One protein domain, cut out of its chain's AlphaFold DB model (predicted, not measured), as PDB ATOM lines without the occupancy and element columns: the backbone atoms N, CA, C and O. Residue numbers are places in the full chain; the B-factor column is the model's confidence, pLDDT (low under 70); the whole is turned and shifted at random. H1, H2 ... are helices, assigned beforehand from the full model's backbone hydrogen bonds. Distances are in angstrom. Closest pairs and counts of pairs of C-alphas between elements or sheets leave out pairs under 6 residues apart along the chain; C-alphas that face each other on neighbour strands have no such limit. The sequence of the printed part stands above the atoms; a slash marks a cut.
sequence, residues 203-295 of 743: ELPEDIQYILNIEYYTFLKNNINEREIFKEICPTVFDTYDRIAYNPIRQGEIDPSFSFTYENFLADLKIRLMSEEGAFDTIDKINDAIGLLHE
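AT A GLANCE: This is residues 203 to 295 of the 743 residues of an uncharacterized protein of Bacteroidales bacterium KHT7 (UniProt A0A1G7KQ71). H4, the longest helix, makes a hairpin with H5; H1 crosses H4, H3 bridges H1 and H5, and H2 sits by H1's end. The printed part has 93 residues and five named helices: all helix. It is compact, radius of gyration of the C-alphas 12.3 A, spanning 34 by 29 by 20 A.

HOW THE PARTS SIT: H4, residues 256 to 273, touches H5, residues 280 to 294, at a shallow tilt of 15 degrees, closest C-alphas 270 and 283, 5.8 A. H1, residues 206 to 222, touches H4 at 39 degrees, closest C-alphas 215 and 269, 6.1 A. H3, residues 237 to 245, touches H5, closest C-alphas 245 and 285, 5.4 A. O i to N i+4 pairs are within hydrogen-bond range, except in H4, 12 of 14, and H5, 10 of 11.

IN THESE COORDINATES: H4 measures 26.2 A from C-alpha 256 at (-21.635, -64.317, 18.943); H5 ends at C-alpha 294, (-18.527, -56.425, 11.583). H2 is residues 227 to 233.

THE WHOLE: There is no cut or long link; 20 printed residues are under pLDDT 70.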
ATOM      1  N   GLU A 203     -22.294 -33.925  28.747       83.25
ATOM      2  CA  GLU A 203     -21.928 -32.995  27.665       83.25
ATOM      3  C   GLU A 203     -22.861 -33.097  26.440       83.25
ATOM      4  O   GLU A 203     -22.833 -32.217  25.575       83.25
ATOM      5  N   LEU A 204     -23.701 -34.135  26.355       76.31
ATOM      6  CA  LEU A 204     -24.705 -34.276  25.298       76.31
ATOM      7  C   LEU A 204     -25.872 -33.287  25.479       76.31
ATOM      8  O   LEU A 204     -26.218 -32.944  26.607       76.31
ATOM      9  N   PRO A 205     -26.556 -32.879  24.397       82.25
ATOM     10  CA  PRO A 205     -27.867 -32.233  24.477       82.25
ATOM     11  C   PRO A 205     -28.868 -33.027  25.333       82.25
ATOM     12  O   PRO A 205     -28.901 -34.257  25.260       82.25
ATOM     13  N   GLU A 206     -29.707 -32.328  26.107       68.50
ATOM     14  CA  GLU A 206     -30.670 -32.947  27.036       68.50
ATOM     15  C   GLU A 206     -31.591 -33.958  26.337       68.50
ATOM     16  O   GLU A 206     -31.757 -35.072  26.827       68.50
ATOM     17  N   ASP A 207     -32.100 -33.638  25.144       70.44
ATOM     18  CA  ASP A 207     -32.979 -34.529  24.369       70.44
ATOM     19  C   ASP A 207     -32.295 -35.859  23.997       70.44
ATOM     20  O   ASP A 207     -32.894 -36.934  24.067       70.44
ATOM     21  N   ILE A 208     -30.995 -35.816  23.698       77.12
ATOM     22  CA  ILE A 208     -30.191 -37.007  23.387       77.12
ATOM     23  C   ILE A 208     -29.934 -37.821  24.658       77.12
ATOM     24  O   ILE A 208     -30.021 -39.051  24.624       77.12
ATOM     25  N   GLN A 209     -29.671 -37.159  25.790       75.88
ATOM     26  CA  GLN A 209     -29.558 -37.832  27.087       75.88
ATOM     27  C   GLN A 209     -30.868 -38.539  27.460       75.88
ATOM     28  O   GLN A 209     -30.839 -39.672  27.946       75.88
ATOM     29  N   TYR A 210     -32.019 -37.904  27.213       64.06
ATOM     30  CA  TYR A 210     -33.330 -38.501  27.457       64.06
ATOM     31  C   TYR A 210     -33.563 -39.734  26.587       64.06
ATOM     32  O   TYR A 210     -33.971 -40.769  27.110       64.06
ATOM     33  N   ILE A 211     -33.253 -39.675  25.291       69.06
ATOM     34  CA  ILE A 211     -33.429 -40.824  24.394       69.06
ATOM     35  C   ILE A 211     -32.502 -41.980  24.756       69.06
ATOM     36  O   ILE A 211     -32.959 -43.122  24.791       69.06
ATOM     37  N   LEU A 212     -31.237 -41.700  25.082       69.56
ATOM     38  CA  LEU A 212     -30.293 -42.720  25.542       69.56
ATOM     39  C   LEU A 212     -30.793 -43.414  26.812       69.56
ATOM     40  O   LEU A 212     -30.768 -44.640  26.887       69.56
ATOM     41  N   ASN A 213     -31.308 -42.650  27.780       63.31
ATOM     42  CA  ASN A 213     -31.910 -43.205  28.992       63.31
ATOM     43  C   ASN A 213     -33.144 -44.053  28.678       63.31
ATOM     44  O   ASN A 213     -33.246 -45.194  29.128       63.31
ATOM     45  N   ILE A 214     -34.078 -43.511  27.898       60.72
ATOM     46  CA  ILE A 214     -35.320 -44.203  27.558       60.72
ATOM     47  C   ILE A 214     -35.008 -45.510  26.835       60.72
ATOM     48  O   ILE A 214     -35.583 -46.534  27.192       60.72
ATOM     49  N   GLU A 215     -34.114 -45.509  25.848       79.56
ATOM     50  CA  GLU A 215     -33.764 -46.723  25.111       79.56
ATOM     51  C   GLU A 215     -33.015 -47.725  25.991       79.56
ATOM     52  O   GLU A 215     -33.372 -48.898  25.991       79.56
ATOM     53  N   TYR A 216     -32.054 -47.277  26.804       71.44
ATOM     54  CA  TYR A 216     -31.337 -48.137  27.749       71.44
ATOM     55  C   TYR A 216     -32.310 -48.892  28.665       71.44
ATOM     56  O   TYR A 216     -32.321 -50.123  28.703       71.44
ATOM     57  N   TYR A 217     -33.210 -48.177  29.342       60.16
ATOM     58  CA  TYR A 217     -34.171 -48.811  30.243       60.16
ATOM     59  C   TYR A 217     -35.281 -49.574  29.501       60.16
ATOM     60  O   TYR A 217     -35.744 -50.605  29.994       60.16
ATOM     61  N   THR A 218     -35.681 -49.140  28.299       65.06
ATOM     62  CA  THR A 218     -36.634 -49.884  27.450       65.06
ATOM     63  C   THR A 218     -36.043 -51.221  27.016       65.06
ATOM     64  O   THR A 218     -36.720 -52.249  27.086       65.06
ATOM     65  N   PHE A 219     -34.770 -51.237  26.628       73.31
ATOM     66  CA  PHE A 219     -34.062 -52.445  26.242       73.31
ATOM     67  C   PHE A 219     -33.948 -53.425  27.415       73.31
ATOM     68  O   PHE A 219     -34.320 -54.590  27.260       73.31
ATOM     69  N   LEU A 220     -33.545 -52.959  28.605       59.81
ATOM     70  CA  LEU A 220     -33.490 -53.798  29.813       59.81
ATOM     71  C   LEU A 220     -34.868 -54.353  30.212       59.81
ATOM     72  O   LEU A 220     -34.970 -55.460  30.753       59.81
ATOM     73  N   LYS A 221     -35.938 -53.588  29.965       53.72
ATOM     74  CA  LYS A 221     -37.324 -54.005  30.209       53.72
ATOM     75  C   LYS A 221     -37.774 -55.099  29.241       53.72
ATOM     76  O   LYS A 221     -38.407 -56.055  29.682       53.72
ATOM     77  N   ASN A 222     -37.457 -54.965  27.955       59.56
ATOM     78  CA  ASN A 222     -37.953 -55.859  26.908       59.56
ATOM     79  C   ASN A 222     -37.096 -57.124  26.727       59.56
ATOM     80  O   ASN A 222     -37.624 -58.151  26.308       59.56
ATOM     81  N   ASN A 223     -35.811 -57.080  27.094       65.69
ATOM     82  CA  ASN A 223     -34.848 -58.172  26.910       65.69
ATOM     83  C   ASN A 223     -34.404 -58.744  28.267       65.69
ATOM     84  O   ASN A 223     -33.261 -58.599  28.697       65.69
ATOM     85  N   ILE A 224     -35.353 -59.346  28.992       58.72
ATOM     86  CA  ILE A 224     -35.164 -59.802  30.382       58.72
ATOM     87  C   ILE A 224     -34.088 -60.898  30.493       58.72
ATOM     88  O   ILE A 224     -33.355 -60.920  31.478       58.72
ATOM     89  N   ASN A 225     -33.962 -61.784  29.497       61.75
ATOM     90  CA  ASN A 225     -32.980 -62.878  29.532       61.75
ATOM     91  C   ASN A 225     -31.550 -62.374  29.283       61.75
ATOM     92  O   ASN A 225     -30.587 -62.932  29.800       61.75
ATOM     93  N   GLU A 226     -31.430 -61.313  28.495       75.19
ATOM     94  CA  GLU A 226     -30.190 -60.684  28.058       75.19
ATOM     95  C   GLU A 226     -29.753 -59.553  29.005       75.19
ATOM     96  O   GLU A 226     -28.612 -59.102  28.930       75.19
ATOM     97  N   ARG A 227     -30.635 -59.124  29.923       69.88
ATOM     98  CA  ARG A 227     -30.452 -58.002  30.859       69.88
ATOM     99  C   ARG A 227     -29.156 -58.085  31.660       69.88
ATOM    100  O   ARG A 227     -28.442 -57.092  31.744       69.88
ATOM    101  N   GLU A 228     -28.871 -59.237  32.259       63.84
ATOM    102  CA  GLU A 228     -27.691 -59.397  33.118       63.84
ATOM    103  C   GLU A 228     -26.399 -59.313  32.300       63.84
ATOM    104  O   GLU A 228     -25.489 -58.578  32.664       63.84
ATOM    105  N   ILE A 229     -26.362 -59.965  31.135       72.31
ATOM    106  CA  ILE A 229     -25.217 -59.913  30.213       72.31
ATOM    107  C   ILE A 229     -25.044 -58.489  29.659       72.31
ATOM    108  O   ILE A 229     -23.928 -57.990  29.556       72.31
ATOM    109  N   PHE A 230     -26.144 -57.791  29.360       76.69
ATOM    110  CA  PHE A 230     -26.099 -56.395  28.930       76.69
ATOM    111  C   PHE A 230     -25.554 -55.478  30.028       76.69
ATOM    112  O   PHE A 230     -24.720 -54.630  29.732       76.69
ATOM    113  N   LYS A 231     -25.954 -55.674  31.292       68.25
ATOM    114  CA  LYS A 231     -25.435 -54.910  32.437       68.25
ATOM    115  C   LYS A 231     -23.978 -55.229  32.773       68.25
ATOM    116  O   LYS A 231     -23.292 -54.360  33.295       68.25
ATOM    117  N   GLU A 232     -23.474 -56.424  32.464       75.81
ATOM    118  CA  GLU A 232     -22.035 -56.717  32.574       75.81
ATOM    119  C   GLU A 232     -21.201 -55.881  31.590       75.81
ATOM    120  O   GLU A 232     -20.063 -55.514  31.884       75.81
ATOM    121  N   ILE A 233     -21.767 -55.562  30.424       78.12
ATOM    122  CA  ILE A 233     -21.086 -54.846  29.338       78.12
ATOM    123  C   ILE A 233     -21.302 -53.326  29.434       78.12
ATOM    124  O   ILE A 233     -20.358 -52.553  29.238       78.12
ATOM    125  N   CYS A 234     -22.536 -52.929  29.748       79.12
ATOM    126  CA  CYS A 234     -23.040 -51.567  29.891       79.12
ATOM    127  C   CYS A 234     -23.810 -51.441  31.228       79.12
ATOM    128  O   CYS A 234     -25.041 -51.508  31.226       79.12
ATOM    129  N   PRO A 235     -23.124 -51.285  32.377       64.50
ATOM    130  CA  PRO A 235     -23.771 -51.242  33.697       64.50
ATOM    131  C   PRO A 235     -24.738 -50.069  33.894       64.50
ATOM    132  O   PRO A 235     -25.728 -50.187  34.623       64.50
ATOM    133  N   THR A 236     -24.453 -48.936  33.251       69.88
ATOM    134  CA  THR A 236     -25.266 -47.717  33.308       69.88
ATOM    135  C   THR A 236     -25.501 -47.121  31.918       69.88
ATOM    136  O   THR A 236     -24.867 -47.494  30.924       69.88
ATOM    137  N   VAL A 237     -26.396 -46.132  31.836       64.62
ATOM    138  CA  VAL A 237     -26.576 -45.327  30.616       64.62
ATOM    139  C   VAL A 237     -25.288 -44.578  30.228       64.62
ATOM    140  O   VAL A 237     -25.017 -44.384  29.044       64.62
ATOM    141  N   PHE A 238     -24.458 -44.209  31.210       78.06
ATOM    142  CA  PHE A 238     -23.186 -43.528  30.982       78.06
ATOM    143  C   PHE A 238     -22.192 -44.471  30.304       78.06
ATOM    144  O   PHE A 238     -21.603 -44.117  29.283       78.06
ATOM    145  N   ASP A 239     -22.092 -45.702  30.812       81.31
ATOM    146  CA  ASP A 239     -21.288 -46.764  30.201       81.31
ATOM    147  C   ASP A 239     -21.805 -47.118  28.809       81.31
ATOM    148  O   ASP A 239     -21.026 -47.376  27.901       81.31
ATOM    149  N   THR A 240     -23.122 -47.078  28.608       79.75
ATOM    150  CA  THR A 240     -23.734 -47.316  27.296       79.75
ATOM    151  C   THR A 240     -23.289 -46.270  26.281       79.75
ATOM    152  O   THR A 240     -22.878 -46.623  25.179       79.75
ATOM    153  N   TYR A 241     -23.319 -44.985  26.645       87.88
ATOM    154  CA  TYR A 241     -22.810 -43.930  25.773       87.88
ATOM    155  C   TYR A 241     -21.296 -44.033  25.565       87.88
ATOM    156  O   TYR A 241     -20.820 -43.838  24.449       87.88
ATOM    157  N   ASP A 242     -20.531 -44.401  26.592       87.38
ATOM    158  CA  ASP A 242     -19.092 -44.627  26.455       87.38
ATOM    159  C   ASP A 242     -18.783 -45.782  25.490       87.38
ATOM    160  O   ASP A 242     -17.962 -45.618  24.586       87.38
ATOM    161  N   ARG A 243     -19.532 -46.889  25.572       87.75
ATOM    162  CA  ARG A 243     -19.492 -48.025  24.635       87.75
ATOM    163  C   ARG A 243     -19.995 -47.699  23.229       87.75
ATOM    164  O   ARG A 243     -19.780 -48.488  22.321       87.75
ATOM    165  N   ILE A 244     -20.640 -46.557  23.024       89.50
ATOM    166  CA  ILE A 244     -21.027 -46.075  21.693       89.50
ATOM    167  C   ILE A 244     -19.963 -45.121  21.142       89.50
ATOM    168  O   ILE A 244     -19.579 -45.221  19.982       89.50
ATOM    169  N   ALA A 245     -19.488 -44.184  21.962       86.31
ATOM    170  CA  ALA A 245     -18.757 -43.008  21.497       86.31
ATOM    171  C   ALA A 245     -17.235 -43.073  21.685       86.31
ATOM    172  O   ALA A 245     -16.513 -42.372  20.976       86.31
ATOM    173  N   TYR A 246     -16.738 -43.861  22.643       86.12
ATOM    174  CA  TYR A 246     -15.334 -43.805  23.069       86.12
ATOM    175  C   TYR A 246     -14.669 -45.180  23.176       86.12
ATOM    176  O   TYR A 246     -13.501 -45.310  22.811       86.12
ATOM    177  N   ASN A 247     -15.399 -46.202  23.626       88.50
ATOM    178  CA  ASN A 247     -14.921 -47.577  23.786       88.50
ATOM    179  C   ASN A 247     -15.860 -48.601  23.107       88.50
ATOM    180  O   ASN A 247     -16.398 -49.485  23.785       88.50
ATOM    181  N   PRO A 248     -16.072 -48.497  21.779       89.38
ATOM    182  CA  PRO A 248     -16.957 -49.394  21.044       89.38
ATOM    183  C   PRO A 248     -16.499 -50.848  21.071       89.38
ATOM    184  O   PRO A 248     -15.307 -51.148  20.959       89.38
ATOM    185  N   ILE A 249     -17.480 -51.739  21.214       87.31
ATOM    186  CA  ILE A 249     -17.284 -53.188  21.268       87.31
ATOM    187  C   ILE A 249     -16.869 -53.697  19.890       87.31
ATOM    188  O   ILE A 249     -17.489 -53.363  18.882       87.31
ATOM    189  N   ARG A 250     -15.825 -54.526  19.849       86.88
ATOM    190  CA  ARG A 250     -15.296 -55.101  18.603       86.88
ATOM    191  C   ARG A 250     -15.755 -56.538  18.390       86.88
ATOM    192  O   ARG A 250     -16.095 -57.249  19.338       86.88
ATOM    193  N   GLN A 251     -15.693 -56.992  17.138       80.38
ATOM    194  CA  GLN A 251     -15.986 -58.380  16.781       80.38
ATOM    195  C   GLN A 251     -15.178 -59.375  17.643       80.38
ATOM    196  O   GLN A 251     -13.946 -59.385  17.618       80.38
ATOM    197  N   GLY A 252     -15.880 -60.234  18.391       74.31
ATOM    198  CA  GLY A 252     -15.290 -61.268  19.251       74.31
ATOM    199  C   GLY A 252     -15.050 -60.873  20.714       74.31
ATOM    200  O   GLY A 252     -14.608 -61.724  21.484       74.31
ATOM    201  N   GLU A 253     -15.352 -59.633  21.123       79.88
ATOM    202  CA  GLU A 253     -15.305 -59.220  22.541       79.88
ATOM    203  C   GLU A 253     -16.520 -59.699  23.350       79.88
ATOM    204  O   GLU A 253     -16.444 -59.833  24.570       79.88
ATOM    205  N   ILE A 254     -17.628 -59.973  22.665       83.69
ATOM    206  CA  ILE A 254     -18.881 -60.473  23.234       83.69
ATOM    207  C   ILE A 254     -19.294 -61.762  22.523       83.69
ATOM    208  O   ILE A 254     -18.870 -62.025  21.394       83.69
ATOM    209  N   ASP A 255     -20.105 -62.583  23.194       78.19
ATOM    210  CA  ASP A 255     -20.563 -63.859  22.645       78.19
ATOM    211  C   ASP A 255     -21.280 -63.651  21.292       78.19
ATOM    212  O   ASP A 255     -22.113 -62.745  21.185       78.19
ATOM    213  N   PRO A 256     -21.007 -64.473  20.255       73.12
ATOM    214  CA  PRO A 256     -21.635 -64.317  18.943       73.12
ATOM    215  C   PRO A 256     -23.170 -64.317  18.981       73.12
ATOM    216  O   PRO A 256     -23.794 -63.641  18.166       73.12
ATOM    217  N   SER A 257     -23.783 -65.039  19.927       73.69
ATOM    218  CA  SER A 257     -25.239 -65.048  20.114       73.69
ATOM    219  C   SER A 257     -25.774 -63.742  20.710       73.69
ATOM    220  O   SER A 257     -26.893 -63.351  20.394       73.69
ATOM    221  N   PHE A 258     -24.969 -63.033  21.508       82.62
ATOM    222  CA  PHE A 258     -25.323 -61.743  22.106       82.62
ATOM    223  C   PHE A 258     -24.968 -60.548  21.208       82.62
ATOM    224  O   PHE A 258     -25.617 -59.505  21.282       82.62
ATOM    225  N   SER A 259     -23.982 -60.703  20.318       83.88
ATOM    226  CA  SER A 259     -23.574 -59.669  19.355       83.88
ATOM    227  C   SER A 259     -24.742 -59.161  18.510       83.88
ATOM    228  O   SER A 259     -24.860 -57.959  18.295       83.88
ATOM    229  N   PHE A 260     -25.631 -60.060  18.083       83.12
ATOM    230  CA  PHE A 260     -26.829 -59.699  17.323       83.12
ATOM    231  C   PHE A 260     -27.817 -58.865  18.154       83.12
ATOM    232  O   PHE A 260     -28.381 -57.887  17.671       83.12
ATOM    233  N   THR A 261     -28.007 -59.211  19.429       86.31
ATOM    234  CA  THR A 261     -28.889 -58.471  20.341       86.31
ATOM    235  C   THR A 261     -28.352 -57.068  20.627       86.31
ATOM    236  O   THR A 261     -29.112 -56.102  20.626       86.31
ATOM    237  N   TYR A 262     -27.039 -56.944  20.834       89.88
ATOM    238  CA  TYR A 262     -26.388 -55.652  21.032       89.88
ATOM    239  C   TYR A 262     -26.442 -54.779  19.766       89.88
ATOM    240  O   TYR A 262     -26.714 -53.585  19.852       89.88
ATOM    241  N   GLU A 263     -26.277 -55.371  18.580       90.25
ATOM    242  CA  GLU A 263     -26.457 -54.664  17.306       90.25
ATOM    243  C   GLU A 263     -27.896 -54.146  17.131       90.25
ATOM    244  O   GLU A 263     -28.087 -52.990  16.750       90.25
ATOM    245  N   ASN A 264     -28.910 -54.947  17.478       88.62
ATOM    246  CA  ASN A 264     -30.310 -54.512  17.438       88.62
ATOM    247  C   ASN A 264     -30.588 -53.355  18.409       88.62
ATOM    248  O   ASN A 264     -31.270 -52.406  18.033       88.62
ATOM    249  N   PHE A 265     -30.015 -53.382  19.619       92.81
ATOM    250  CA  PHE A 265     -30.089 -52.256  20.559       92.81
ATOM    251  C   PHE A 265     -29.556 -50.955  19.938       92.81
ATOM    252  O   PHE A 265     -30.207 -49.913  20.011       92.81
ATOM    253  N   LEU A 266     -28.387 -51.021  19.293       91.56
ATOM    254  CA  LEU A 266     -27.783 -49.873  18.616       91.56
ATOM    255  C   LEU A 266     -28.644 -49.384  17.440       91.56
ATOM    256  O   LEU A 266     -28.796 -48.175  17.243       91.56
ATOM    257  N   ALA A 267     -29.245 -50.301  16.680       87.06
ATOM    258  CA  ALA A 267     -30.145 -49.969  15.579       87.06
ATOM    259  C   ALA A 267     -31.436 -49.281  16.061       87.06
ATOM    260  O   ALA A 267     -31.833 -48.265  15.483       87.06
ATOM    261  N   ASP A 268     -32.054 -49.773  17.136       85.12
ATOM    262  CA  ASP A 268     -33.256 -49.181  17.736       85.12
ATOM    263  C   ASP A 268     -32.970 -47.782  18.301       85.12
ATOM    264  O   ASP A 268     -33.694 -46.823  18.003       85.12
ATOM    265  N   LEU A 269     -31.850 -47.635  19.018       87.75
ATOM    266  CA  LEU A 269     -31.381 -46.348  19.530       87.75
ATOM    267  C   LEU A 269     -31.174 -45.337  18.398       87.75
ATOM    268  O   LEU A 269     -31.627 -44.192  18.483       87.75
ATOM    269  N   LYS A 270     -30.524 -45.767  17.308       89.31
ATOM    270  CA  LYS A 270     -30.340 -44.945  16.111       89.31
ATOM    271  C   LYS A 270     -31.680 -44.480  15.559       89.31
ATOM    272  O   LYS A 270     -31.821 -43.290  15.293       89.31
ATOM    273  N   ILE A 271     -32.654 -45.382  15.394       85.19
ATOM    274  CA  ILE A 271     -33.979 -45.049  14.852       85.19
ATOM    275  C   ILE A 271     -34.653 -43.951  15.681       85.19
ATOM    276  O   ILE A 271     -35.197 -43.013  15.095       85.19
ATOM    277  N   ARG A 272     -34.585 -44.022  17.018       79.69
ATOM    278  CA  ARG A 272     -35.161 -42.981  17.888       79.69
ATOM    279  C   ARG A 272     -34.437 -41.647  17.751       79.69
ATOM    280  O   ARG A 272     -35.091 -40.616  17.641       79.69
ATOM    281  N   LEU A 273     -33.110 -41.671  17.672       83.50
ATOM    282  CA  LEU A 273     -32.297 -40.467  17.503       83.50
ATOM    283  C   LEU A 273     -32.485 -39.787  16.137       83.50
ATOM    284  O   LEU A 273     -32.278 -38.581  16.043       83.50
ATOM    285  N   MET A 274     -32.915 -40.503  15.085       82.88
ATOM    286  CA  MET A 274     -33.137 -39.902  13.754       82.88
ATOM    287  C   MET A 274     -34.187 -38.782  13.747       82.88
ATOM    288  O   MET A 274     -34.227 -38.005  12.793       82.88
ATOM    289  N   SER A 275     -35.056 -38.728  14.762       77.19
ATOM    290  CA  SER A 275     -36.119 -37.722  14.862       77.19
ATOM    291  C   SER A 275     -35.696 -36.451  15.611       77.19
ATOM    292  O   SER A 275     -36.460 -35.489  15.591       77.19
ATOM    293  N   GLU A 276     -34.501 -36.413  16.216       80.88
ATOM    294  CA  GLU A 276     -34.050 -35.290  17.052       80.88
ATOM    295  C   GLU A 276     -33.023 -34.377  16.377       80.88
ATOM    296  O   GLU A 276     -32.047 -34.814  15.756       80.88
ATOM    297  N   GLU A 277     -33.198 -33.069  16.569       74.44
ATOM    298  CA  GLU A 277     -32.246 -32.066  16.101       74.44
ATOM    299  C   GLU A 277     -30.937 -32.135  16.909       74.44
ATOM    300  O   GLU A 277     -30.924 -32.069  18.133       74.44
ATOM    301  N   GLY A 278     -29.799 -32.253  16.214       75.69
ATOM    302  CA  GLY A 278     -28.470 -32.298  16.842       75.69
ATOM    303  C   GLY A 278     -27.939 -33.701  17.162       75.69
ATOM    304  O   GLY A 278     -26.796 -33.817  17.597       75.69
ATOM    305  N   ALA A 279     -28.695 -34.767  16.875       85.44
ATOM    306  CA  ALA A 279     -28.277 -36.150  17.136       85.44
ATOM    307  C   ALA A 279     -27.292 -36.756  16.116       85.44
ATOM    308  O   ALA A 279     -26.883 -37.905  16.270       85.44
ATOM    309  N   PHE A 280     -26.883 -35.999  15.091       83.50
ATOM    310  CA  PHE A 280     -26.063 -36.491  13.975       83.50
ATOM    311  C   PHE A 280     -24.727 -37.110  14.423       83.50
ATOM    312  O   PHE A 280     -24.403 -38.213  14.002       83.50
ATOM    313  N   ASP A 281     -23.998 -36.451  15.331       85.12
ATOM    314  CA  ASP A 281     -22.712 -36.951  15.851       85.12
ATOM    315  C   ASP A 281     -22.878 -38.272  16.623       85.12
ATOM    316  O   ASP A 281     -22.101 -39.211  16.459       85.12
ATOM    317  N   THR A 282     -23.943 -38.387  17.421       85.06
ATOM    318  CA  THR A 282     -24.277 -39.623  18.142       85.06
ATOM    319  C   THR A 282     -24.688 -40.739  17.179       85.06
ATOM    320  O   THR A 282     -24.292 -41.886  17.371       85.06
ATOM    321  N   ILE A 283     -25.445 -40.423  16.125       88.50
ATOM    322  CA  ILE A 283     -25.850 -41.389  15.091       88.50
ATOM    323  C   ILE A 283     -24.636 -41.907  14.311       88.50
ATOM    324  O   ILE A 283     -24.567 -43.106  14.039       88.50
ATOM    325  N   ASP A 284     -23.677 -41.044  13.974       89.06
ATOM    326  CA  ASP A 284     -22.435 -41.448  13.307       89.06
ATOM    327  C   ASP A 284     -21.607 -42.381  14.195       89.06
ATOM    328  O   ASP A 284     -21.230 -43.463  13.751       89.06
ATOM    329  N   LYS A 285     -21.453 -42.054  15.485       92.25
ATOM    330  CA  LYS A 285     -20.803 -42.937  16.470       92.25
ATOM    331  C   LYS A 285     -21.488 -44.301  16.593       92.25
ATOM    332  O   LYS A 285     -20.813 -45.318  16.707       92.25
ATOM    333  N   ILE A 286     -22.821 -44.347  16.528       90.31
ATOM    334  CA  ILE A 286     -23.569 -45.613  16.512       90.31
ATOM    335  C   ILE A 286     -23.269 -46.414  15.235       90.31
ATOM    336  O   ILE A 286     -23.075 -47.626  15.311       90.31
ATOM    337  N   ASN A 287     -23.206 -45.765  14.067       88.81
ATOM    338  CA  ASN A 287     -22.853 -46.445  12.816       88.81
ATOM    339  C   ASN A 287     -21.422 -46.997  12.853       88.81
ATOM    340  O   ASN A 287     -21.202 -48.123  12.409       88.81
ATOM    341  N   ASP A 288     -20.479 -46.237  13.410       88.81
ATOM    342  CA  ASP A 288     -19.091 -46.666  13.593       88.81
ATOM    343  C   ASP A 288     -19.002 -47.860  14.557       88.81
ATOM    344  O   ASP A 288     -18.328 -48.848  14.258       88.81
ATOM    345  N   ALA A 289     -19.738 -47.823  15.674       90.12
ATOM    346  CA  ALA A 289     -19.820 -48.932  16.623       90.12
ATOM    347  C   ALA A 289     -20.395 -50.206  15.976       90.12
ATOM    348  O   ALA A 289     -19.836 -51.287  16.155       90.12
ATOM    349  N   ILE A 290     -21.453 -50.085  15.164       88.81
ATOM    350  CA  ILE A 290     -21.995 -51.208  14.382       88.81
ATOM    351  C   ILE A 290     -20.951 -51.714  13.374       88.81
ATOM    352  O   ILE A 290     -20.749 -52.918  13.253       88.81
ATOM    353  N   GLY A 291     -20.235 -50.822  12.683       84.31
ATOM    354  CA  GLY A 291     -19.173 -51.196  11.745       84.31
ATOM    355  C   GLY A 291     -18.059 -52.028  12.392       84.31
ATOM    356  O   GLY A 291     -17.637 -53.038  11.828       84.31
ATOM    357  N   LEU A 292     -17.639 -51.666  13.607       86.44
ATOM    358  CA  LEU A 292     -16.601 -52.369  14.372       86.44
ATOM    359  C   LEU A 292     -17.028 -53.761  14.873       86.44
ATOM    360  O   LEU A 292     -16.172 -54.627  15.077       86.44
ATOM    361  N   LEU A 293     -18.333 -54.011  15.023       85.31
ATOM    362  CA  LEU A 293     -18.868 -55.353  15.288       85.31
ATOM    363  C   LEU A 293     -18.738 -56.280  14.064       85.31
ATOM    364  O   LEU A 293     -18.699 -57.505  14.217       85.31
ATOM    365  N   HIS A 294     -18.608 -55.705  12.860       79.75
ATOM    366  CA  HIS A 294     -18.527 -56.425  11.583       79.75
ATOM    367  C   HIS A 294     -17.112 -56.492  10.976       79.75
ATOM    368  O   HIS A 294     -16.885 -57.283  10.052       79.75
ATOM    369  N   GLU A 295     -16.140 -55.712  11.465       74.06
ATOM    370  CA  GLU A 295     -14.770 -55.687  10.930       74.06
ATOM    371  C   GLU A 295     -13.948 -56.944  11.284       74.06
ATOM    372  O   GLU A 295     -13.571 -57.176  12.434       74.06
TER     373      GLU A 295